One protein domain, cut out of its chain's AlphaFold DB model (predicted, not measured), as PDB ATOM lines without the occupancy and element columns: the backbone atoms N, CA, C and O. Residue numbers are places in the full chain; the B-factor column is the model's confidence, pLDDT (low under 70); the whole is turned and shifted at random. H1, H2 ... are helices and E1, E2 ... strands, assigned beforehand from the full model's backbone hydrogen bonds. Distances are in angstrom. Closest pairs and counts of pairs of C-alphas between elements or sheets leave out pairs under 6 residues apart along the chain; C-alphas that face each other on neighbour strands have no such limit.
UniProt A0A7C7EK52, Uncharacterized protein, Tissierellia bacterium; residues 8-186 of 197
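AT A GLANCE: This is residues 8 to 186 of the 197 residues of an uncharacterized protein of Tissierellia bacterium (UniProt A0A7C7EK52). Two antiparallel sheets stand face to face as a sandwich, and each has two helices over its outer face, giving four layers: H1 and H2, the sheet E1 - E2 - E3 - E4, the sheet E5 - E6 - E7 - E8 - E9, then H3 and H4. The sheets overlap only in part, with edge strand E5 apart from the other sheet. The 179 printed residues have four named helices and nine named strands, in the order E1 E2 H1 H2 E3 E4 E5 E6 E7 H3 H4 E8 E9, of mixed class. The whole is compact, with a radius of gyration of the C-alphas of 15.1 A and spans of 42 by 39 by 27 A.

IN THESE COORDINATES: E1, residues 8 to 15, begins at C-alpha 8 (135.004, 78.116, -0.710) and is 23.5 A long. E2, residues 21 to 29, is 25.8 A long. H1 is residues 33 to 45, 20.3 A, and H2 residues 54 to 68, 21.9 A. E3, residues 75 to 81, is 20.6 A long, and E4 is residues 91 to 94. E5, residues 107 to 111, E6, 114 to 117, and E7, 124 to 128, form a meander, each strand the antiparallel neighbour of the one before. H3, residues 131 to 145, is 21.1 A long and begins at C-alpha 131 (139.468, 96.920, 8.427). H4 is residues 151 to 161, E8 165 to 169, and E9 179 to 184, ending at C-alpha 184 (140.570, 79.409, -0.137).

HOW THE PARTS SIT: The strands of one sheet stand at 26 degrees to those of the other; between E3 and E8, for instance, the closest C-alphas are those of Gly 77 and Val 168, 6.1 A apart. In hairpin E1 and E2, N 10 and O 26 are 3.0 A apart, within hydrogen-bond range. Between E7 and E8, N 126 and O 166 are 2.9 A apart. H1 is on the first sheet at a height of 7.8 A, H2 at 8.4 A on the same face. They touch, Tyr 40 and Val 68 closest with C-alphas 5.4 A apart, opposite ways at a steep tilt of 55 degrees. H3 and H4 are on the same face of the other sheet, at heights of 9.5 A and 9.9 A. This helical hairpin touches at Lys 140 and Val 154, its closest C-alphas, 6.3 A apart, at a shallow tilt of 6 degrees. Every O i to N i+4 pair is within hydrogen-bond range in H2 and H3, but 5 of 9 in H1 and 6 of 7 in H4.

THE WHOLE: The C-alphas farthest apart are those of Glu 17 and Ala 132, 42.7 A. The printed part has no cut. The link from E4 to E5, residues 95 to 106, is long. No printed residue is under 70 in pLDDT.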
ATOM      1  N   GLU A   8     133.958  78.594   0.176       94.19
ATOM      2  CA  GLU A   8     135.004  78.116  -0.710       94.19
ATOM      3  C   GLU A   8     135.044  78.980  -1.971       94.19
ATOM      4  O   GLU A   8     134.039  79.579  -2.372       94.19
ATOM      5  N   ALA A   9     136.215  79.058  -2.593       96.00
ATOM      6  CA  ALA A   9     136.407  79.867  -3.783       96.00
ATOM      7  C   ALA A   9     136.200  79.027  -5.046       96.00
ATOM      8  O   ALA A   9     136.649  77.882  -5.127       96.00
ATOM      9  N   PHE A  10     135.546  79.597  -6.053       97.06
ATOM     10  CA  PHE A  10     135.385  78.978  -7.368       97.06
ATOM     11  C   PHE A  10     136.056  79.833  -8.441       97.06
ATOM     12  O   PHE A  10     136.191  81.047  -8.293       97.06
ATOM     13  N   LEU A  11     136.484  79.182  -9.520       98.06
ATOM     14  CA  LEU A  11     137.126  79.820 -10.660       98.06
ATOM     15  C   LEU A  11     136.797  79.021 -11.915       98.06
ATOM     16  O   LEU A  11     136.936  77.799 -11.924       98.06
ATOM     17  N   LEU A  12     136.362  79.708 -12.964       97.56
ATOM     18  CA  LEU A  12     136.087  79.111 -14.262       97.56
ATOM     19  C   LEU A  12     136.374  80.090 -15.399       97.56
ATOM     20  O   LEU A  12     136.284  81.308 -15.250       97.56
ATOM     21  N   LYS A  13     136.681  79.534 -16.569       97.38
ATOM     22  CA  LYS A  13     136.817  80.270 -17.824       97.38
ATOM     23  C   LYS A  13     135.721  79.814 -18.778       97.38
ATOM     24  O   LYS A  13     135.554  78.622 -19.018       97.38
ATOM     25  N   VAL A  14     134.987  80.771 -19.329       97.38
ATOM     26  CA  VAL A  14     133.852  80.547 -20.225       97.38
ATOM     27  C   VAL A  14     134.068  81.335 -21.511       97.38
ATOM     28  O   VAL A  14     134.749  82.361 -21.539       97.38
ATOM     29  N   LYS A  15     133.498  80.836 -22.606       97.25
ATOM     30  CA  LYS A  15     133.400  81.560 -23.869       97.25
ATOM     31  C   LYS A  15     131.925  81.791 -24.179       97.25
ATOM     32  O   LYS A  15     131.171  80.823 -24.178       97.25
ATOM     33  N   THR A  16     131.532  83.039 -24.404       97.25
ATOM     34  CA  THR A  16     130.149  83.427 -24.733       97.25
ATOM     35  C   THR A  16     129.769  83.013 -26.158       97.25
ATOM     36  O   THR A  16     130.638  82.644 -26.957       97.25
ATOM     37  N   GLU A  17     128.483  83.107 -26.505       96.69
ATOM     38  CA  GLU A  17     127.970  82.743 -27.836       96.69
ATOM     39  C   GLU A  17     128.589  83.620 -28.941       96.69
ATOM     40  O   GLU A  17     128.893  83.152 -30.037       96.69
ATOM     41  N   ASP A  18     128.855  84.891 -28.635       94.62
ATOM     42  CA  ASP A  18     129.553  85.853 -29.494       94.62
ATOM     43  C   ASP A  18     131.084  85.855 -29.316       94.62
ATOM     44  O   ASP A  18     131.776  86.766 -29.762       94.62
ATOM     45  N   ASN A  19     131.628  84.763 -28.772       94.12
ATOM     46  CA  ASN A  19     133.053  84.445 -28.695       94.12
ATOM     47  C   ASN A  19     133.911  85.309 -27.755       94.12
ATOM     48  O   ASN A  19     135.143  85.202 -27.819       94.12
ATOM     49  N   HIS A  20     133.318  86.079 -26.843       95.12
ATOM     50  CA  HIS A  20     134.077  86.726 -25.777       95.12
ATOM     51  C   HIS A  20     134.593  85.693 -24.784       95.12
ATOM     52  O   HIS A  20     133.873  84.792 -24.355       95.12
ATOM     53  N   LYS A  21     135.871  85.816 -24.419       96.56
ATOM     54  CA  LYS A  21     136.440  85.051 -23.310       96.56
ATOM     55  C   LYS A  21     136.082  85.775 -22.019       96.56
ATOM     56  O   LYS A  21     136.331  86.975 -21.920       96.56
ATOM     57  N   VAL A  22     135.554  85.040 -21.051       98.00
ATOM     58  CA  VAL A  22     135.224  85.537 -19.716       98.00
ATOM     59  C   VAL A  22     135.889  84.633 -18.686       98.00
ATOM     60  O   VAL A  22     135.819  83.409 -18.793       98.00
ATOM     61  N   ILE A  23     136.556  85.221 -17.703       98.38
ATOM     62  CA  ILE A  23     137.033  84.522 -16.508       98.38
ATOM     63  C   ILE A  23     136.126  84.962 -15.373       98.38
ATOM     64  O   ILE A  23     135.845  86.149 -15.248       98.38
ATOM     65  N   ILE A  24     135.648  84.013 -14.579       98.44
ATOM     66  CA  ILE A  24     134.715  84.255 -13.481       98.44
ATOM     67  C   ILE A  24     135.280  83.568 -12.247       98.44
ATOM     68  O   ILE A  24     135.727  82.425 -12.325       98.44
ATOM     69  N   GLY A  25     135.243  84.239 -11.108       98.25
ATOM     70  CA  GLY A  25     135.544  83.621  -9.828       98.25
ATOM     71  C   GLY A  25     134.791  84.303  -8.705       98.25
ATOM     72  O   GLY A  25     134.166  85.337  -8.904       98.25
ATOM     73  N   GLY A  26     134.830  83.732  -7.514       97.06
ATOM     74  CA  GLY A  26     134.114  84.304  -6.382       97.06
ATOM     75  C   GLY A  26     134.040  83.347  -5.216       97.06
ATOM     76  O   GLY A  26     134.759  82.346  -5.171       97.06
ATOM     77  N   PHE A  27     133.140  83.653  -4.286       95.19
ATOM     78  CA  PHE A  27     132.900  82.832  -3.107       95.19
ATOM     79  C   PHE A  27     131.520  82.195  -3.167       95.19
ATOM     80  O   PHE A  27     130.518  82.851  -3.454       95.19
ATOM     81  N   CYS A  28     131.471  80.917  -2.820       94.12
ATOM     82  CA  CYS A  28     130.240  80.162  -2.645       94.12
ATOM     83  C   CYS A  28     130.265  79.454  -1.283       94.12
ATOM     84  O   CYS A  28     131.346  79.258  -0.722       94.12
ATOM     85  N   PRO A  29     129.105  79.118  -0.695       93.94
ATOM     86  CA  PRO A  29     129.058  78.317   0.522       93.94
ATOM     87  C   PRO A  29     129.793  76.984   0.346       93.94
ATOM     88  O   PRO A  29     129.801  76.421  -0.748       93.94
ATOM     89  N   GLU A  30     130.372  76.455   1.421       92.81
ATOM     90  CA  GLU A  30     130.995  75.125   1.401       92.81
ATOM     91  C   GLU A  30     130.046  74.054   0.832       92.81
ATOM     92  O   GLU A  30     128.887  73.940   1.241       92.81
ATOM     93  N   GLY A  31     130.550  73.253  -0.111       93.12
ATOM     94  CA  GLY A  31     129.794  72.188  -0.768       93.12
ATOM     95  C   GLY A  31     128.935  72.663  -1.942       93.12
ATOM     96  O   GLY A  31     128.164  71.868  -2.477       93.12
ATOM     97  N   LYS A  32     129.044  73.937  -2.345       95.31
ATOM     98  CA  LYS A  32     128.303  74.515  -3.479       95.31
ATOM     99  C   LYS A  32     129.162  74.791  -4.709       95.31
ATOM    100  O   LYS A  32     128.601  75.144  -5.740       95.31
ATOM    101  N   LYS A  33     130.482  74.589  -4.650       94.62
ATOM    102  CA  LYS A  33     131.406  74.877  -5.761       94.62
ATOM    103  C   LYS A  33     130.992  74.275  -7.107       94.62
ATOM    104  O   LYS A  33     131.010  75.000  -8.095       94.62
ATOM    105  N   GLU A  34     130.608  72.999  -7.161       95.62
ATOM    106  CA  GLU A  34     130.189  72.355  -8.421       95.62
ATOM    107  C   GLU A  34     128.912  72.990  -8.986       95.62
ATOM    108  O   GLU A  34     128.903  73.435 -10.130       95.62
ATOM    109  N   GLU A  35     127.877  73.149  -8.155       96.38
ATOM    110  CA  GLU A  35     126.624  73.820  -8.529       96.38
ATOM    111  C   GLU A  35     126.867  75.263  -9.004       96.38
ATOM    112  O   GLU A  35     126.270  75.724  -9.976       96.38
ATOM    113  N   THR A  36     127.780  75.981  -8.346       96.56
ATOM    114  CA  THR A  36     128.170  77.338  -8.730       96.56
ATOM    115  C   THR A  36     128.875  77.367 -10.088       96.56
ATOM    116  O   THR A  36     128.529  78.198 -10.929       96.56
ATOM    117  N   ILE A  37     129.820  76.456 -10.337       97.00
ATOM    118  CA  ILE A  37     130.494  76.336 -11.638       97.00
ATOM    119  C   ILE A  37     129.480  76.012 -12.739       97.00
ATOM    120  O   ILE A  37     129.490  76.673 -13.778       97.00
ATOM    121  N   ASP A  38     128.572  75.065 -12.502       97.75
ATOM    122  CA  ASP A  38     127.520  74.702 -13.453       97.75
ATOM    123  C   ASP A  38     126.605  75.894 -13.753       97.75
ATOM    124  O   ASP A  38     126.300  76.165 -14.918       97.75
ATOM    125  N   SER A  39     126.226  76.667 -12.731       97.88
ATOM    126  CA  SER A  39     125.408  77.867 -12.908       97.88
ATOM    127  C   SER A  39     126.112  78.895 -13.795       97.88
ATOM    128  O   SER A  39     125.572  79.275 -14.836       97.88
ATOM    129  N   TYR A  40     127.349  79.275 -13.455       98.19
ATOM    130  CA  TYR A  40     128.119  80.260 -14.223       98.19
ATOM    131  C   TYR A  40     128.535  79.766 -15.618       98.19
ATOM    132  O   TYR A  40     128.718  80.580 -16.525       98.19
ATOM    133  N   SER A  41     128.614  78.450 -15.848       97.88
ATOM    134  CA  SER A  41     128.853  77.877 -17.181       97.88
ATOM    135  C   SER A  41     127.755  78.250 -18.189       97.88
ATOM    136  O   SER A  41     128.021  78.346 -19.394       97.88
ATOM    137  N   ASN A  42     126.538  78.554 -17.715       97.88
ATOM    138  CA  ASN A  42     125.438  79.006 -18.566       97.88
ATOM    139  C   ASN A  42     125.717  80.351 -19.241       97.88
ATOM    140  O   ASN A  42     125.073  80.637 -20.250       97.88
ATOM    141  N   LEU A  43     126.709  81.127 -18.780       97.62
ATOM    142  CA  LEU A  43     127.154  82.344 -19.465       97.62
ATOM    143  C   LEU A  43     127.611  82.066 -20.911       97.62
ATOM    144  O   LEU A  43     127.547  82.945 -21.766       97.62
ATOM    145  N   SER A  44     127.991  80.823 -21.231       97.31
ATOM    146  CA  SER A  44     128.306  80.394 -22.604       97.31
ATOM    147  C   SER A  44     127.161  80.590 -23.604       97.31
ATOM    148  O   SER A  44     127.401  80.679 -24.805       97.31
ATOM    149  N   LYS A  45     125.920  80.677 -23.116       97.31
ATOM    150  CA  LYS A  45     124.701  80.845 -23.919       97.31
ATOM    151  C   LYS A  45     124.317  82.314 -24.133       97.31
ATOM    152  O   LYS A  45     123.287  82.582 -24.741       97.31
ATOM    153  N   PHE A  46     125.086  83.254 -23.588       97.12
ATOM    154  CA  PHE A  46     124.780  84.680 -23.650       97.12
ATOM    155  C   PHE A  46     125.505  85.342 -24.821       97.12
ATOM    156  O   PHE A  46     126.609  84.937 -25.193       97.12
ATOM    157  N   LYS A  47     124.899  86.406 -25.356       95.44
ATOM    158  CA  LYS A  47     125.565  87.398 -26.206       95.44
ATOM    159  C   LYS A  47     125.755  88.661 -25.387       95.44
ATOM    160  O   LYS A  47     124.770  89.213 -24.905       95.44
ATOM    161  N   LEU A  48     126.997  89.104 -25.242       92.25
ATOM    162  CA  LEU A  48     127.334  90.335 -24.521       92.25
ATOM    163  C   LEU A  48     127.431  91.545 -25.464       92.25
ATOM    164  O   LEU A  48     127.544  92.684 -25.020       92.25
ATOM    165  N   GLY A  49     127.313  91.309 -26.772       90.31
ATOM    166  CA  GLY A  49     127.329  92.340 -27.799       90.31
ATOM    167  C   GLY A  49     128.743  92.673 -28.263       90.31
ATOM    168  O   GLY A  49     129.705  92.000 -27.938       90.31
ATOM    169  N   GLN A  50     128.868  93.710 -29.089       87.50
ATOM    170  CA  GLN A  50     130.147  94.139 -29.684       87.50
ATOM    171  C   GLN A  50     130.446  95.613 -29.383       87.50
ATOM    172  O   GLN A  50     131.145  96.290 -30.140       87.50
ATOM    173  N   THR A  51     129.853  96.137 -28.305       91.56
ATOM    174  CA  THR A  51     130.123  97.506 -27.873       91.56
ATOM    175  C   THR A  51     131.599  97.661 -27.509       91.56
ATOM    176  O   THR A  51     132.253  96.724 -27.056       91.56
ATOM    177  N   LYS A  52     132.124  98.860 -27.745       90.56
ATOM    178  CA  LYS A  52     133.473  99.273 -27.333       90.56
ATOM    179  C   LYS A  52     133.430 100.376 -26.281       90.56
ATOM    180  O   LYS A  52     134.470 100.938 -25.954       90.56
ATOM    181  N   ASP A  53     132.226 100.721 -25.839       92.75
ATOM    182  CA  ASP A  53     132.008 101.640 -24.736       92.75
ATOM    183  C   ASP A  53     132.359 100.923 -23.432       92.75
ATOM    184  O   ASP A  53     131.824  99.853 -23.147       92.75
ATOM    185  N   GLU A  54     133.300 101.498 -22.694       90.31
ATOM    186  CA  GLU A  54     133.922 100.893 -21.514       90.31
ATOM    187  C   GLU A  54     132.886 100.631 -20.417       90.31
ATOM    188  O   GLU A  54     132.777  99.519 -19.910       90.31
ATOM    189  N   TYR A  55     132.027 101.613 -20.149       90.56
ATOM    190  CA  TYR A  55     130.963 101.476 -19.161       90.56
ATOM    191  C   TYR A  55     129.948 100.400 -19.568       90.56
ATOM    192  O   TYR A  55     129.568  99.559 -18.755       90.56
ATOM    193  N   LEU A  56     129.527 100.378 -20.839       93.19
ATOM    194  CA  LEU A  56     128.568  99.374 -21.305       93.19
ATOM    195  C   LEU A  56     129.130  97.950 -21.278       93.19
ATOM    196  O   LEU A  56     128.358  97.018 -21.063       93.19
ATOM    197  N   ILE A  57     130.438  97.763 -21.482       94.00
ATOM    198  CA  ILE A  57     131.076  96.444 -21.348       94.00
ATOM    199  C   ILE A  57     130.901  95.923 -19.921       94.00
ATOM    200  O   ILE A  57     130.438  94.794 -19.741       94.00
ATOM    201  N   ASP A  58     131.223  96.745 -18.921       94.19
ATOM    202  CA  ASP A  58     131.109  96.361 -17.512       94.19
ATOM    203  C   ASP A  58     129.640  96.140 -17.112       94.19
ATOM    204  O   ASP A  58     129.322  95.147 -16.455       94.19
ATOM    205  N   CYS A  59     128.714  96.984 -17.586       93.62
ATOM    206  CA  CYS A  59     127.279  96.800 -17.350       93.62
ATOM    207  C   CYS A  59     126.733  95.505 -17.955       93.62
ATOM    208  O   CYS A  59     126.056  94.750 -17.262       93.62
ATOM    209  N   PHE A  60     127.031  95.217 -19.225       95.62
ATOM    210  CA  PHE A  60     126.554  93.991 -19.869       95.62
ATOM    211  C   PHE A  60     127.152  92.743 -19.228       95.62
ATOM    212  O   PHE A  60     126.458  91.733 -19.091       95.62
ATOM    213  N   LEU A  61     128.414  92.809 -18.796       96.62
ATOM    214  CA  LEU A  61     129.023  91.730 -18.033       96.62
ATOM    215  C   LEU A  61     128.308  91.533 -16.690       96.62
ATOM    216  O   LEU A  61     127.949  90.401 -16.367       96.62
ATOM    217  N   ALA A  62     128.049  92.605 -15.936       96.69
ATOM    218  CA  ALA A  62     127.358  92.540 -14.648       96.69
ATOM    219  C   ALA A  62     125.934  91.982 -14.781       96.69
ATOM    220  O   ALA A  62     125.558  91.071 -14.041       96.69
ATOM    221  N   ASP A  63     125.172  92.444 -15.774       96.31
ATOM    222  CA  ASP A  63     123.809  91.975 -16.036       96.31
ATOM    223  C   ASP A  63     123.767  90.492 -16.425       96.31
ATOM    224  O   ASP A  63     122.863  89.754 -16.016       96.31
ATOM    225  N   ALA A  64     124.738  90.026 -17.212       97.38
ATOM    226  CA  ALA A  64     124.823  88.622 -17.588       97.38
ATOM    227  C   ALA A  64     125.245  87.745 -16.403       97.38
ATOM    228  O   ALA A  64     124.646  86.696 -16.172       97.38
ATOM    229  N   ILE A  65     126.219  88.202 -15.606       98.00
ATOM    230  CA  ILE A  65     126.650  87.537 -14.372       98.00
ATOM    231  C   ILE A  65     125.492  87.426 -13.383       98.00
ATOM    232  O   ILE A  65     125.280  86.350 -12.826       98.00
ATOM    233  N   LYS A  66     124.688  88.478 -13.210       97.44
ATOM    234  CA  LYS A  66     123.493  88.462 -12.359       97.44
ATOM    235  C   LYS A  66     122.495  87.379 -12.763       97.44
ATOM    236  O   LYS A  66     122.001  86.663 -11.900       97.44
ATOM    237  N   GLN A  67     122.233  87.216 -14.059       97.44
ATOM    238  CA  GLN A  67     121.267  86.229 -14.566       97.44
ATOM    239  C   GLN A  67     121.681  84.773 -14.332       97.44
ATOM    240  O   GLN A  67     120.818  83.900 -14.268       97.44
ATOM    241  N   VAL A  68     122.982  84.504 -14.215       97.75
ATOM    242  CA  VAL A  68     123.516  83.158 -13.957       97.75
ATOM    243  C   VAL A  68     123.988  82.968 -12.514       97.75
ATOM    244  O   VAL A  68     124.477  81.893 -12.172       97.75
ATOM    245  N   SER A  69     123.876  83.996 -11.668       97.56
ATOM    246  CA  SER A  69     124.315  83.938 -10.275       97.56
ATOM    247  C   SER A  69     123.277  83.224  -9.412       97.56
ATOM    248  O   SER A  69     122.117  83.636  -9.395       97.56
ATOM    249  N   PRO A  70     123.674  82.194  -8.649       95.50
ATOM    250  CA  PRO A  70     122.810  81.642  -7.614       95.50
ATOM    251  C   PRO A  70     122.464  82.676  -6.531       95.50
ATOM    252  O   PRO A  70     123.298  83.510  -6.184       95.50
ATOM    253  N   GLU A  71     121.266  82.598  -5.942       92.81
ATOM    254  CA  GLU A  71     120.747  83.600  -4.981       92.81
ATOM    255  C   GLU A  71     121.605  83.775  -3.715       92.81
ATOM    256  O   GLU A  71     121.529  84.790  -3.030       92.81
ATOM    257  N   TRP A  72     122.429  82.782  -3.387       91.81
ATOM    258  CA  TRP A  72     123.330  82.793  -2.232       91.81
ATOM    259  C   TRP A  72     124.736  83.314  -2.551       91.81
ATOM    260  O   TRP A  72     125.593  83.320  -1.660       91.81
ATOM    261  N   THR A  73     125.009  83.719  -3.795       91.19
ATOM    262  CA  THR A  73     126.284  84.343  -4.152       91.19
ATOM    263  C   THR A  73     126.421  85.675  -3.430       91.19
ATOM    264  O   THR A  73     125.606  86.575  -3.606       91.19
ATOM    265  N   ILE A  74     127.489  85.806  -2.646       90.00
ATOM    266  CA  ILE A  74     127.810  87.050  -1.936       90.00
ATOM    267  C   ILE A  74     128.819  87.909  -2.694       90.00
ATOM    268  O   ILE A  74     128.739  89.129  -2.640       90.00
ATOM    269  N   ILE A  75     129.768  87.275  -3.388       95.31
ATOM    270  CA  ILE A  75     130.822  87.939  -4.147       95.31
ATOM    271  C   ILE A  75     131.133  87.133  -5.388       95.31
ATOM    272  O   ILE A  75     131.443  85.942  -5.310       95.31
ATOM    273  N   VAL A  76     131.114  87.830  -6.514       97.69
ATOM    274  CA  VAL A  76     131.607  87.358  -7.796       97.69
ATOM    275  C   VAL A  76     132.468  88.446  -8.419       97.69
ATOM    276  O   VAL A  76     132.167  89.634  -8.342       97.69
ATOM    277  N   GLY A  77     133.566  88.016  -9.016       97.88
ATOM    278  CA  GLY A  77     134.391  88.787  -9.912       97.88
ATOM    279  C   GLY A  77     134.307  88.204 -11.312       97.88
ATOM    280  O   GLY A  77     134.264  86.982 -11.476       97.88
ATOM    281  N   ALA A  78     134.303  89.059 -12.326       98.06
ATOM    282  CA  ALA A  78     134.393  88.629 -13.711       98.06
ATOM    283  C   ALA A  78     135.315  89.557 -14.502       98.06
ATOM    284  O   ALA A  78     135.326  90.765 -14.291       98.06
ATOM    285  N   SER A  79     136.075  88.978 -15.425       97.56
ATOM    286  CA  SER A  79     136.927  89.690 -16.371       97.56
ATOM    287  C   SER A  79     136.551  89.252 -17.782       97.56
ATOM    288  O   SER A  79     136.393  88.052 -18.011       97.56
ATOM    289  N   ILE A  80     136.388  90.181 -18.725       96.81
ATOM    290  CA  ILE A  80     136.008  89.920 -20.123       96.81
ATOM    291  C   ILE A  80     137.032  90.496 -21.097       96.81
ATOM    292  O   ILE A  80     137.488  91.630 -20.957       96.81
ATOM    293  N   SER A  81     137.347  89.720 -22.135       95.25
ATOM    294  CA  SER A  81     138.180  90.160 -23.252       95.25
ATOM    295  C   SER A  81     137.333  90.608 -24.449       95.25
ATOM    296  O   SER A  81     136.688  89.800 -25.130       95.25
ATOM    297  N   VAL A  82     137.370  91.912 -24.728       93.06
ATOM    298  CA  VAL A  82     136.725  92.583 -25.859       93.06
ATOM    299  C   VAL A  82     137.799  93.261 -26.709       93.06
ATOM    300  O   VAL A  82     138.567  94.109 -26.251       93.06
ATOM    301  N   ALA A  83     137.874  92.877 -27.983       89.44
ATOM    302  CA  ALA A  83     138.901  93.378 -28.885       89.44
ATOM    303  C   ALA A  83     138.638  94.834 -29.316       89.44
ATOM    304  O   ALA A  83     137.528  95.211 -29.692       89.44
ATOM    305  N   GLY A  84     139.702  95.639 -29.360       87.81
ATOM    306  CA  GLY A  84     139.653  97.002 -29.900       87.81
ATOM    307  C   GLY A  84     139.101  98.066 -28.948       87.81
ATOM    308  O   GLY A  84     138.770  99.158 -29.414       87.81
ATOM    309  N   VAL A  85     139.012  97.764 -27.651       90.69
ATOM    310  CA  VAL A  85     138.762  98.742 -26.582       90.69
ATOM    311  C   VAL A  85     140.054  99.504 -26.273       90.69
ATOM    312  O   VAL A  85     141.142  98.930 -26.357       90.69
ATOM    313  N   LYS A  86     139.955 100.804 -25.971       86.12
ATOM    314  CA  LYS A  86     141.127 101.670 -25.766       86.12
ATOM    315  C   LYS A  86     141.571 101.705 -24.305       86.12
ATOM    316  O   LYS A  86     142.724 101.364 -24.039       86.12
ATOM    317  N   SER A  87     140.692 102.100 -23.385       87.06
ATOM    318  CA  SER A  87     141.033 102.188 -21.960       87.06
ATOM    319  C   SER A  87     140.796 100.859 -21.250       87.06
ATOM    320  O   SER A  87     140.126  99.973 -21.783       87.06
ATOM    321  N   ARG A  88     141.402 100.705 -20.069       88.69
ATOM    322  CA  ARG A  88     141.254  99.503 -19.243       88.69
ATOM    323  C   ARG A  88     139.824  99.400 -18.711       88.69
ATOM    324  O   ARG A  88     139.315 100.382 -18.179       88.69
ATOM    325  N   THR A  89     139.198  98.252 -18.945       91.00
ATOM    326  CA  THR A  89     137.816  97.927 -18.560       91.00
ATOM    327  C   THR A  89     137.587  96.419 -18.722       91.00
ATOM    328  O   THR A  89     138.496  95.661 -19.086       91.00
ATOM    329  N   GLY A  90     136.354  95.965 -18.530       90.62
ATOM    330  CA  GLY A  90     135.967  94.577 -18.654       90.62
ATOM    331  C   GLY A  90     136.349  93.809 -17.406       90.62
ATOM    332  O   GLY A  90     136.812  92.679 -17.524       90.62
ATOM    333  N   GLY A  91     136.227  94.442 -16.245       94.50
ATOM    334  CA  GLY A  91     136.504  93.881 -14.933       94.50
ATOM    335  C   GLY A  91     135.430  94.342 -13.958       94.50
ATOM    336  O   GLY A  91     135.244  95.535 -13.745       94.50
ATOM    337  N   ILE A  92     134.722  93.395 -13.351       96.00
ATOM    338  CA  ILE A  92     133.712  93.670 -12.326       96.00
ATOM    339  C   ILE A  92     133.989  92.833 -11.084       96.00
ATOM    340  O   ILE A  92     134.513  91.721 -11.178       96.00
ATOM    341  N   ILE A  93     133.610  93.352  -9.921       96.56
ATOM    342  CA  ILE A  93     133.632  92.625  -8.656       96.56
ATOM    343  C   ILE A  93     132.553  93.177  -7.726       96.56
ATOM    344  O   ILE A  93     132.371  94.389  -7.641       96.56
ATOM    345  N   GLY A  94     131.851  92.295  -7.024       95.25
ATOM    346  CA  GLY A  94     130.865  92.681  -6.021       95.25
ATOM    347  C   GLY A  94     129.790  91.623  -5.831       95.25
ATOM    348  O   GLY A  94     129.922  90.483  -6.286       95.25
ATOM    349  N   ASN A  95     128.718  92.002  -5.144       94.12
ATOM    350  CA  ASN A  95     127.518  91.186  -5.057       94.12
ATOM    351  C   ASN A  95     126.725  91.314  -6.373       94.12
ATOM    352  O   ASN A  95     126.378  92.429  -6.763       94.12
ATOM    353  N   PRO A  96     126.401  90.205  -7.064       94.50
ATOM    354  CA  PRO A  96     125.718  90.262  -8.358       94.50
ATOM    355  C   PRO A  96     124.285  90.814  -8.289       94.50
ATOM    356  O   PRO A  96     123.700  91.138  -9.324       94.50
ATOM    357  N   PHE A  97     123.684  90.886  -7.101       93.25
ATOM    358  CA  PHE A  97     122.306  91.340  -6.930       93.25
ATOM    359  C   PHE A  97     122.186  92.830  -6.612       93.25
ATOM    360  O   PHE A  97     121.097  93.386  -6.807       93.25
ATOM    361  N   ASP A  98     123.285  93.470  -6.215       89.12
ATOM    362  CA  ASP A  98     123.339  94.905  -5.953       89.12
ATOM    363  C   ASP A  98     123.317  95.717  -7.258       89.12
ATOM    364  O   ASP A  98     123.297  95.178  -8.372       89.12
ATOM    365  N   LYS A  99     123.201  97.041  -7.133       83.38
ATOM    366  CA  LYS A  99     123.202  97.931  -8.297       83.38
ATOM    367  C   LYS A  99     124.607  98.017  -8.884       83.38
ATOM    368  O   LYS A  99     125.571  98.223  -8.156       83.38
ATOM    369  N   THR A 100     124.698  97.925 -10.207       80.38
ATOM    370  CA  THR A 100     125.941  98.179 -10.937       80.38
ATOM    371  C   THR A 100     126.271  99.667 -10.874       80.38
ATOM    372  O   THR A 100     125.516 100.493 -11.387       80.38
ATOM    373  N   GLU A 101     127.401 100.000 -10.259       80.62
ATOM    374  CA  GLU A 101     127.896 101.368 -10.117       80.62
ATOM    375  C   GLU A 101     129.403 101.403 -10.404       80.62
ATOM    376  O   GLU A 101     130.120 100.428 -10.171       80.62
ATOM    377  N   SER A 102     129.894 102.523 -10.938       81.12
ATOM    378  CA  SER A 102     131.330 102.704 -11.158       81.12
ATOM    379  C   SER A 102     132.071 102.795  -9.826       81.12
ATOM    380  O   SER A 102     131.647 103.519  -8.923       81.12
ATOM    381  N   ALA A 103     133.220 102.125  -9.742       80.56
ATOM    382  CA  ALA A 103     134.076 102.130  -8.561       80.56
ATOM    383  C   ALA A 103     134.442 103.555  -8.096       80.56
ATOM    384  O   ALA A 103     134.823 104.396  -8.909       80.56
ATOM    385  N   GLN A 104     134.364 103.799  -6.783       81.75
ATOM    386  CA  GLN A 104     134.708 105.082  -6.142       81.75
ATOM    387  C   GLN A 104     136.003 105.012  -5.312       81.75
ATOM    388  O   GLN A 104     136.301 105.930  -4.556       81.75
ATOM    389  N   GLU A 105     136.791 103.937  -5.454       84.25
ATOM    390  CA  GLU A 105     138.006 103.689  -4.655       84.25
ATOM    391  C   GLU A 105     137.731 103.532  -3.151       84.25
ATOM    392  O   GLU A 105     138.601 103.781  -2.314       84.25
ATOM    393  N   ASP A 106     136.528 103.096  -2.789       85.88
ATOM    394  CA  ASP A 106     136.097 102.940  -1.403       85.88
ATOM    395  C   ASP A 106     136.361 101.539  -0.840       85.88
ATOM    396  O   ASP A 106     136.580 100.565  -1.564       85.88
ATOM    397  N   ILE A 107     136.374 101.469   0.494       93.81
ATOM    398  CA  ILE A 107     136.404 100.216   1.250       93.81
ATOM    399  C   ILE A 107     134.979  99.911   1.689       93.81
ATOM    400  O   ILE A 107     134.395 100.679   2.454       93.81
ATOM    401  N   GLU A 108     134.455  98.768   1.272       94.50
ATOM    402  CA  GLU A 108     133.130  98.305   1.667       94.50
ATOM    403  C   GLU A 108     133.232  97.045   2.537       94.50
ATOM    404  O   GLU A 108     133.932  96.097   2.187       94.50
ATOM    405  N   GLU A 109     132.527  97.007   3.672       93.88
ATOM    406  CA  GLU A 109     132.359  95.784   4.472       93.88
ATOM    407  C   GLU A 109     131.066  95.067   4.059       93.88
ATOM    408  O   GLU A 109     130.013  95.210   4.678       93.88
ATOM    409  N   ILE A 110     131.166  94.272   2.998       91.19
ATOM    410  CA  ILE A 110     130.075  93.475   2.409       91.19
ATOM    411  C   ILE A 110     129.470  92.450   3.380       91.19
ATOM    412  O   ILE A 110     128.295  92.092   3.310       91.19
ATOM    413  N   LYS A 111     130.283  91.949   4.310       89.19
ATOM    414  CA  LYS A 111     129.874  91.083   5.416       89.19
ATOM    415  C   LYS A 111     130.884  91.258   6.532       89.19
ATOM    416  O   LYS A 111     132.053  91.483   6.257       89.19
ATOM    417  N   LYS A 112     130.463  91.102   7.788       90.38
ATOM    418  CA  LYS A 112     131.362  91.245   8.940       90.38
ATOM    419  C   LYS A 112     132.674  90.468   8.743       90.38
ATOM    420  O   LYS A 112     132.642  89.238   8.661       90.38
ATOM    421  N   GLY A 113     133.799  91.185   8.721       93.12
ATOM    422  CA  GLY A 113     135.139  90.628   8.509       93.12
ATOM    423  C   GLY A 113     135.457  90.228   7.064       93.12
ATOM    424  O   GLY A 113     136.387  89.455   6.850       93.12
ATOM    425  N   MET A 114     134.691  90.713   6.088       94.94
ATOM    426  CA  MET A 114     134.930  90.558   4.658       94.94
ATOM    427  C   MET A 114     134.819  91.923   3.979       94.94
ATOM    428  O   MET A 114     133.795  92.598   4.084       94.94
ATOM    429  N   TYR A 115     135.881  92.311   3.286       96.81
ATOM    430  CA  TYR A 115     136.030  93.636   2.700       96.81
ATOM    431  C   TYR A 115     136.122  93.543   1.184       96.81
ATOM    432  O   TYR A 115     136.699  92.590   0.663       96.81
ATOM    433  N   LEU A 116     135.571  94.541   0.503       96.94
ATOM    434  CA  LEU A 116     135.634  94.756  -0.935       96.94
ATOM    435  C   LEU A 116     136.348  96.086  -1.205       96.94
ATOM    436  O   LEU A 116     136.054  97.102  -0.576       96.94
ATOM    437  N   LEU A 117     137.285  96.054  -2.145       96.25
ATOM    438  CA  LEU A 117     138.001  97.194  -2.695       96.25
ATOM    439  C   LEU A 117     137.750  97.224  -4.201       96.25
ATOM    440  O   LEU A 117     138.066  96.260  -4.903       96.25
ATOM    441  N   SER A 118     137.216  98.327  -4.714       92.50
ATOM    442  CA  SER A 118     136.978  98.514  -6.147       92.50
ATOM    443  C   SER A 118     137.669  99.787  -6.630       92.50
ATOM    444  O   SER A 118     137.533 100.847  -6.025       92.50
ATOM    445  N   PHE A 119     138.425  99.698  -7.728       90.69
ATOM    446  CA  PHE A 119     139.155 100.829  -8.306       90.69
ATOM    447  C   PHE A 119     138.841 100.968  -9.801       90.69
ATOM    448  O   PHE A 119     138.873  99.957 -10.507       90.69
ATOM    449  N   PRO A 120     138.634 102.189 -10.329       85.19
ATOM    450  CA  PRO A 120     138.486 102.410 -11.769       85.19
ATOM    451  C   PRO A 120     139.703 101.904 -12.551       85.19
ATOM    452  O   PRO A 120     140.831 102.300 -12.256       85.19
ATOM    453  N   GLY A 121     139.517 101.032 -13.543       81.44
ATOM    454  CA  GLY A 121     140.630 100.446 -14.306       81.44
ATOM    455  C   GLY A 121     141.393  99.323 -13.576       81.44
ATOM    456  O   GLY A 121     142.512  98.981 -13.973       81.44
ATOM    457  N   GLY A 122     140.847  98.837 -12.454       82.44
ATOM    458  CA  GLY A 122     141.361  97.723 -11.663       82.44
ATOM    459  C   GLY A 122     142.694  97.957 -10.920       82.44
ATOM    460  O   GLY A 122     143.294  99.038 -11.005       82.44
ATOM    461  N   PRO A 123     143.169  96.931 -10.186       92.75
ATOM    462  CA  PRO A 123     142.432  95.715  -9.845       92.75
ATOM    463  C   PRO A 123     141.333  95.987  -8.808       92.75
ATOM    464  O   PRO A 123     141.412  96.945  -8.039       92.75
ATOM    465  N   GLY A 124     140.321  95.124  -8.777       95.44
ATOM    466  CA  GLY A 124     139.382  95.010  -7.659       95.44
ATOM    467  C   GLY A 124     139.737  93.807  -6.787       95.44
ATOM    468  O   GLY A 124     140.286  92.828  -7.291       95.44
ATOM    469  N   ALA A 125     139.443  93.850  -5.490       97.38
ATOM    470  CA  ALA A 125     139.738  92.750  -4.576       97.38
ATOM    471  C   ALA A 125     138.662  92.587  -3.503       97.38
ATOM    472  O   ALA A 125     138.158  93.575  -2.984       97.38
ATOM    473  N   ALA A 126     138.354  91.349  -3.123       97.38
ATOM    474  CA  ALA A 126     137.562  91.059  -1.933       97.38
ATOM    475  C   ALA A 126     138.225  89.965  -1.102       97.38
ATOM    476  O   ALA A 126     138.766  89.009  -1.653       97.38
ATOM    477  N   PHE A 127     138.209  90.095   0.220       96.94
ATOM    478  CA  PHE A 127     138.945  89.191   1.104       96.94
ATOM    479  C   PHE A 127     138.399  89.208   2.532       96.94
ATOM    480  O   PHE A 127     137.727  90.152   2.946       96.94
ATOM    481  N   THR A 128     138.699  88.165   3.303       95.50
ATOM    482  CA  THR A 128     138.428  88.134   4.748       95.50
ATOM    483  C   THR A 128     139.574  88.733   5.552       95.50
ATOM    484  O   THR A 128     140.727  88.430   5.273       95.50
ATOM    485  N   GLY A 129     139.284  89.520   6.583       94.50
ATOM    486  CA  GLY A 129     140.323  90.136   7.409       94.50
ATOM    487  C   GLY A 129     139.754  91.120   8.420       94.50
ATOM    488  O   GLY A 129     138.617  90.969   8.879       94.50
ATOM    489  N   ILE A 130     140.539  92.142   8.754       95.38
ATOM    490  CA  ILE A 130     140.096  93.298   9.542       95.38
ATOM    491  C   ILE A 130     140.201  94.589   8.724       95.38
ATOM    492  O   ILE A 130     140.964  94.677   7.767       95.38
ATOM    493  N   TYR A 131     139.474  95.631   9.132       95.62
ATOM    494  CA  TYR A 131     139.468  96.920   8.427       95.62
ATOM    495  C   TYR A 131     140.872  97.531   8.252       95.62
ATOM    496  O   TYR A 131     141.154  98.169   7.240       95.62
ATOM    497  N   ALA A 132     141.782  97.301   9.207       96.94
ATOM    498  CA  ALA A 132     143.170  97.742   9.089       96.94
ATOM    499  C   ALA A 132     143.902  97.083   7.905       96.94
ATOM    500  O   ALA A 132     144.667  97.759   7.220       96.94
ATOM    501  N   ASP A 133     143.621  95.810   7.612       96.62
ATOM    502  CA  ASP A 133     144.185  95.114   6.451       96.62
ATOM    503  C   ASP A 133     143.660  95.725   5.145       96.62
ATOM    504  O   ASP A 133     144.409  95.875   4.182       96.62
ATOM    505  N   ALA A 134     142.389  96.143   5.123       96.38
ATOM    506  CA  ALA A 134     141.789  96.818   3.974       96.38
ATOM    507  C   ALA A 134     142.425  98.177   3.682       96.38
ATOM    508  O   ALA A 134     142.617  98.511   2.515       96.38
ATOM    509  N   LEU A 135     142.813  98.934   4.713       96.44
ATOM    510  CA  LEU A 135     143.565 100.181   4.536       96.44
ATOM    511  C   LEU A 135     144.943  99.926   3.914       96.44
ATOM    512  O   LEU A 135     145.309 100.600   2.954       96.44
ATOM    513  N   ILE A 136     145.672  98.926   4.423       95.31
ATOM    514  CA  ILE A 136     146.996  98.547   3.907       95.31
ATOM    515  C   ILE A 136     146.891  98.095   2.449       95.31
ATOM    516  O   ILE A 136     147.657  98.544   1.596       95.31
ATOM    517  N   LEU A 137     145.922  97.227   2.139       96.44
ATOM    518  CA  LEU A 137     145.746  96.719   0.785       96.44
ATOM    519  C   LEU A 137     145.272  97.815  -0.179       96.44
ATOM    520  O   LEU A 137     145.736  97.856  -1.317       96.44
ATOM    521  N   LYS A 138     144.406  98.734   0.271       96.12
ATOM    522  CA  LYS A 138     144.000  99.905  -0.515       96.12
ATOM    523  C   LYS A 138     145.217 100.741  -0.909       96.12
ATOM    524  O   LYS A 138     145.401 101.000  -2.094       96.12
ATOM    525  N   GLU A 139     146.074 101.095   0.050       95.19
ATOM    526  CA  GLU A 139     147.319 101.830  -0.218       95.19
ATOM    527  C   GLU A 139     148.228 101.058  -1.184       95.19
ATOM    528  O   GLU A 139     148.724 101.620  -2.162       95.19
ATOM    529  N   LYS A 140     148.383  99.743  -0.982       95.69
ATOM    530  CA  LYS A 140     149.183  98.892  -1.872       95.69
ATOM    531  C   LYS A 140     148.665  98.901  -3.312       95.69
ATOM    532  O   LYS A 140     149.469  98.993  -4.241       95.69
ATOM    533  N   ILE A 141     147.348  98.818  -3.509       94.94
ATOM    534  CA  ILE A 141     146.726  98.865  -4.837       94.94
ATOM    535  C   ILE A 141     146.889 100.255  -5.464       94.94
ATOM    536  O   ILE A 141     147.239 100.343  -6.641       94.94
ATOM    537  N   THR A 142     146.715 101.337  -4.700       94.56
ATOM    538  CA  THR A 142     146.974 102.704  -5.181       94.56
ATOM    539  C   THR A 142     148.409 102.845  -5.695       94.56
ATOM    540  O   THR A 142     148.624 103.299  -6.818       94.56
ATOM    541  N   GLU A 143     149.394 102.373  -4.936       95.19
ATOM    542  CA  GLU A 143     150.804 102.422  -5.331       95.19
ATOM    543  C   GLU A 143     151.128 101.503  -6.526       95.19
ATOM    544  O   GLU A 143     151.933 101.856  -7.391       95.19
ATOM    545  N   TYR A 144     150.466 100.345  -6.640       93.06
ATOM    546  CA  TYR A 144     150.525  99.503  -7.842       93.06
ATOM    547  C   TYR A 144     150.035 100.263  -9.085       93.06
ATOM    548  O   TYR A 144     150.692 100.226 -10.127       93.06
ATOM    549  N   LYS A 145     148.925 101.007  -8.985       90.06
ATOM    550  CA  LYS A 145     148.387 101.797 -10.108       90.06
ATOM    551  C   LYS A 145     149.337 102.918 -10.538       90.06
ATOM    552  O   LYS A 145     149.366 103.260 -11.718       90.06
ATOM    553  N   LEU A 146     150.133 103.449  -9.608       92.19
ATOM    554  CA  LEU A 146     151.197 104.423  -9.884       92.19
ATOM    555  C   LEU A 146     152.471 103.789 -10.473       92.19
ATOM    556  O   LEU A 146     153.375 104.510 -10.888       92.19
ATOM    557  N   GLY A 147     152.545 102.456 -10.547       91.44
ATOM    558  CA  GLY A 147     153.698 101.720 -11.072       91.44
ATOM    559  C   GLY A 147     154.806 101.463 -10.049       91.44
ATOM    560  O   GLY A 147     155.879 100.999 -10.434       91.44
ATOM    561  N   ASN A 148     154.561 101.727  -8.762       94.69
ATOM    562  CA  ASN A 148     155.545 101.532  -7.691       94.69
ATOM    563  C   ASN A 148     155.615 100.078  -7.200       94.69
ATOM    564  O   ASN A 148     156.617  99.677  -6.609       94.69
ATOM    565  N   TYR A 149     154.579  99.278  -7.471       94.12
ATOM    566  CA  TYR A 149     154.525  97.851  -7.153       94.12
ATOM    567  C   TYR A 149     154.049  97.019  -8.339       94.12
ATOM    568  O   TYR A 149     153.383  97.505  -9.252       94.12
ATOM    569  N   SER A 150     154.373  95.731  -8.300       93.06
ATOM    570  CA  SER A 150     153.853  94.731  -9.223       93.06
ATOM    571  C   SER A 150     152.578  94.080  -8.682       93.06
ATOM    572  O   SER A 150     152.292  94.113  -7.486       93.06
ATOM    573  N   LEU A 151     151.831  93.403  -9.558       91.50
ATOM    574  CA  LEU A 151     150.681  92.597  -9.139       91.50
ATOM    575  C   LEU A 151     151.081  91.507  -8.131       91.50
ATOM    576  O   LEU A 151     150.323  91.191  -7.220       91.50
ATOM    577  N   LYS A 152     152.295  90.958  -8.264       94.06
ATOM    578  CA  LYS A 152     152.831  89.952  -7.343       94.06
ATOM    579  C   LYS A 152     152.975  90.499  -5.922       94.06
ATOM    580  O   LYS A 152     152.757  89.754  -4.974       94.06
ATOM    581  N   ASP A 153     153.308  91.779  -5.773       95.94
ATOM    582  CA  ASP A 153     153.408  92.415  -4.457       95.94
ATOM    583  C   ASP A 153     152.020  92.571  -3.818       95.94
ATOM    584  O   ASP A 153     151.858  92.281  -2.636       95.94
ATOM    585  N   VAL A 154     151.003  92.945  -4.609       95.88
ATOM    586  CA  VAL A 154     149.599  93.007  -4.156       95.88
ATOM    587  C   VAL A 154     149.111  91.622  -3.715       95.88
ATOM    588  O   VAL A 154     148.541  91.480  -2.636       95.88
ATOM    589  N   LEU A 155     149.371  90.586  -4.520       95.62
ATOM    590  CA  LEU A 155     149.017  89.201  -4.194       95.62
ATOM    591  C   LEU A 155     149.747  88.701  -2.938       95.62
ATOM    592  O   LEU A 155     149.129  88.069  -2.090       95.62
ATOM    593  N   GLY A 156     151.032  89.028  -2.779       95.88
ATOM    594  CA  GLY A 156     151.817  88.637  -1.606       95.88
ATOM    595  C   GLY A 156     151.395  89.332  -0.305       95.88
ATOM    596  O   GLY A 156     151.669  88.816   0.782       95.88
ATOM    597  N   ASP A 157     150.744  90.495  -0.380       95.69
ATOM    598  CA  ASP A 157     150.065  91.101   0.769       95.69
ATOM    599  C   ASP A 157     148.722  90.400   1.031       95.69
ATOM    600  O   ASP A 157     148.460  90.024   2.173       95.69
ATOM    601  N   LEU A 158     147.929  90.124  -0.013       95.31
ATOM    602  CA  LEU A 158     146.665  89.376   0.082       95.31
ATOM    603  C   LEU A 158     146.827  87.993   0.734       95.31
ATOM    604  O   LEU A 158     146.093  87.673   1.666       95.31
ATOM    605  N   GLU A 159     147.812  87.201   0.301       94.88
ATOM    606  CA  GLU A 159     148.114  85.877   0.873       94.88
ATOM    607  C   GLU A 159     148.553  85.950   2.342       94.88
ATOM    608  O   GLU A 159     148.415  84.982   3.090       94.88
ATOM    609  N   ARG A 160     149.096  87.094   2.774       93.88
ATOM    610  CA  ARG A 160     149.556  87.292   4.152       93.88
ATOM    611  C   ARG A 160     148.422  87.698   5.085       93.88
ATOM    612  O   ARG A 160     148.462  87.334   6.259       93.88
ATOM    613  N   ILE A 161     147.452  88.460   4.578       93.44
ATOM    614  CA  ILE A 161     146.311  88.962   5.358       93.44
ATOM    615  C   ILE A 161     145.126  87.992   5.359       93.44
ATOM    616  O   ILE A 161     144.376  87.958   6.331       93.44
ATOM    617  N   SER A 162     144.948  87.196   4.299       94.50
ATOM    618  CA  SER A 162     143.745  86.386   4.119       94.50
ATOM    619  C   SER A 162     144.012  85.021   3.490       94.50
ATOM    620  O   SER A 162     144.714  84.895   2.492       94.50
ATOM    621  N   ASN A 163     143.325  84.004   4.015       92.94
ATOM    622  CA  ASN A 163     143.220  82.686   3.382       92.94
ATOM    623  C   ASN A 163     142.036  82.584   2.404       92.94
ATOM    624  O   ASN A 163     141.926  81.587   1.702       92.94
ATOM    625  N   LEU A 164     141.127  83.565   2.392       95.56
ATOM    626  CA  LEU A 164     139.982  83.626   1.485       95.56
ATOM    627  C   LEU A 164     139.987  84.978   0.773       95.56
ATOM    628  O   LEU A 164     139.700  86.011   1.390       95.56
ATOM    629  N   TYR A 165     140.344  84.992  -0.506       97.38
ATOM    630  CA  TYR A 165     140.361  86.219  -1.298       97.38
ATOM    631  C   TYR A 165     140.021  85.976  -2.766       97.38
ATOM    632  O   TYR A 165     140.126  84.861  -3.276       97.38
ATOM    633  N   ILE A 166     139.641  87.058  -3.436       98.00
ATOM    634  CA  ILE A 166     139.563  87.202  -4.881       98.00
ATOM    635  C   ILE A 166     140.225  88.528  -5.271       98.00
ATOM    636  O   ILE A 166     140.036  89.539  -4.600       98.00
ATOM    637  N   LEU A 167     140.982  88.527  -6.364       97.75
ATOM    638  CA  LEU A 167     141.486  89.714  -7.047       97.75
ATOM    639  C   LEU A 167     141.116  89.616  -8.528       97.75
ATOM    640  O   LEU A 167     141.307  88.568  -9.143       97.75
ATOM    641  N   VAL A 168     140.594  90.704  -9.088       97.19
ATOM    642  CA  VAL A 168     140.113  90.806 -10.470       97.19
ATOM    643  C   VAL A 168     140.887  91.898 -11.197       97.19
ATOM    644  O   VAL A 168     140.949  93.036 -10.734       97.19
ATOM    645  N   GLU A 169     141.451  91.555 -12.351       95.38
ATOM    646  CA  GLU A 169     142.040  92.500 -13.299       95.38
ATOM    647  C   GLU A 169     141.132  92.684 -14.518       95.38
ATOM    648  O   GLU A 169     140.542  91.729 -15.036       95.38
ATOM    649  N   ASP A 170     141.101  93.909 -15.031       94.31
ATOM    650  CA  ASP A 170     140.425  94.265 -16.275       94.31
ATOM    651  C   ASP A 170     140.932  93.435 -17.458       94.31
ATOM    652  O   ASP A 170     142.137  93.220 -17.639       94.31
ATOM    653  N   GLY A 171     139.987  92.957 -18.268       93.38
ATOM    654  CA  GLY A 171     140.235  92.041 -19.380       93.38
ATOM    655  C   GLY A 171     140.373  92.684 -20.754       93.38
ATOM    656  O   GLY A 171     140.784  92.021 -21.711       93.38
ATOM    657  N   SER A 172     140.029  93.964 -20.859       92.88
ATOM    658  CA  SER A 172     139.957  94.719 -22.107       92.88
ATOM    659  C   SER A 172     140.717  96.035 -21.992       92.88
ATOM    660  O   SER A 172     140.880  96.570 -20.897       92.88
ATOM    661  N   GLY A 173     141.192  96.561 -23.123       90.31
ATOM    662  CA  GLY A 173     141.954  97.813 -23.163       90.31
ATOM    663  C   GLY A 173     143.468  97.652 -23.251       90.31
ATOM    664  O   GLY A 173     144.023  96.559 -23.133       90.31
ATOM    665  N   TYR A 174     144.162  98.768 -23.488       84.06
ATOM    666  CA  TYR A 174     145.616  98.773 -23.628       84.06
ATOM    667  C   TYR A 174     146.326  98.376 -22.323       84.06
ATOM    668  O   TYR A 174     146.141  98.981 -21.263       84.06
ATOM    669  N   GLY A 175     147.192  97.365 -22.416       80.94
ATOM    670  CA  GLY A 175     147.979  96.862 -21.288       80.94
ATOM    671  C   GLY A 175     147.183  96.045 -20.265       80.94
ATOM    672  O   GLY A 175     147.751  95.693 -19.233       80.94
ATOM    673  N   SER A 176     145.909  95.753 -20.536       85.75
ATOM    674  CA  SER A 176     145.090  94.835 -19.745       85.75
ATOM    675  C   SER A 176     145.487  93.393 -20.032       85.75
ATOM    676  O   SER A 176     145.612  92.999 -21.192       85.75
ATOM    677  N   ARG A 177     145.689  92.604 -18.976       84.62
ATOM    678  CA  ARG A 177     146.009  91.170 -19.084       84.62
ATOM    679  C   ARG A 177     144.776  90.291 -18.917       84.62
ATOM    680  O   ARG A 177     144.740  89.195 -19.474       84.62
ATOM    681  N   GLY A 178     143.786  90.791 -18.172       91.25
ATOM    682  CA  GLY A 178     142.622  90.064 -17.691       91.25
ATOM    683  C   GLY A 178     142.986  88.866 -16.839       91.25
ATOM    684  O   GLY A 178     143.703  87.959 -17.266       91.25
ATOM    685  N   GLY A 179     142.448  88.833 -15.634       94.62
ATOM    686  CA  GLY A 179     142.730  87.732 -14.742       94.62
ATOM    687  C   GLY A 179     141.864  87.745 -13.510       94.62
ATOM    688  O   GLY A 179     141.369  88.788 -13.086       94.62
ATOM    689  N   ILE A 180     141.692  86.556 -12.952       97.81
ATOM    690  CA  ILE A 180     141.108  86.371 -11.637       97.81
ATOM    691  C   ILE A 180     142.023  85.459 -10.841       97.81
ATOM    692  O   ILE A 180     142.388  84.372 -11.293       97.81
ATOM    693  N   TYR A 181     142.363  85.917  -9.646       97.62
ATOM    694  CA  TYR A 181     143.156  85.197  -8.664       97.62
ATOM    695  C   TYR A 181     142.252  84.948  -7.474       97.62
ATOM    696  O   TYR A 181     141.643  85.883  -6.965       97.62
ATOM    697  N   ILE A 182     142.152  83.704  -7.036       97.75
ATOM    698  CA  ILE A 182     141.368  83.324  -5.868       97.75
ATOM    699  C   ILE A 182     142.230  82.528  -4.899       97.75
ATOM    700  O   ILE A 182     143.175  81.854  -5.304       97.75
ATOM    701  N   SER A 183     141.865  82.550  -3.629       96.94
ATOM    702  CA  SER A 183     142.383  81.615  -2.640       96.94
ATOM    703  C   SER A 183     141.275  81.215  -1.687       96.94
ATOM    704  O   SER A 183     140.388  82.013  -1.389       96.94
ATOM    705  N   ASP A 184     141.329  79.965  -1.249       94.38
ATOM    706  CA  ASP A 184     140.570  79.409  -0.137       94.38
ATOM    707  C   ASP A 184     141.476  78.429   0.639       94.38
ATOM    708  O   ASP A 184     142.691  78.373   0.440       94.38
ATOM    709  N   HIS A 185     140.899  77.599   1.507       89.00
ATOM    710  CA  HIS A 185     141.633  76.575   2.260       89.00
ATOM    711  C   HIS A 185     142.385  75.546   1.384       89.00
ATOM    712  O   HIS A 185     143.232  74.820   1.903       89.00
ATOM    713  N   SER A 186     142.083  75.459   0.081       89.81
ATOM    714  CA  SER A 186     142.786  74.601  -0.885       89.81
ATOM    715  C   SER A 186     144.003  75.269  -1.539       89.81
ATOM    716  O   SER A 186     144.717  74.613  -2.299       89.81
TER     717      SER A 186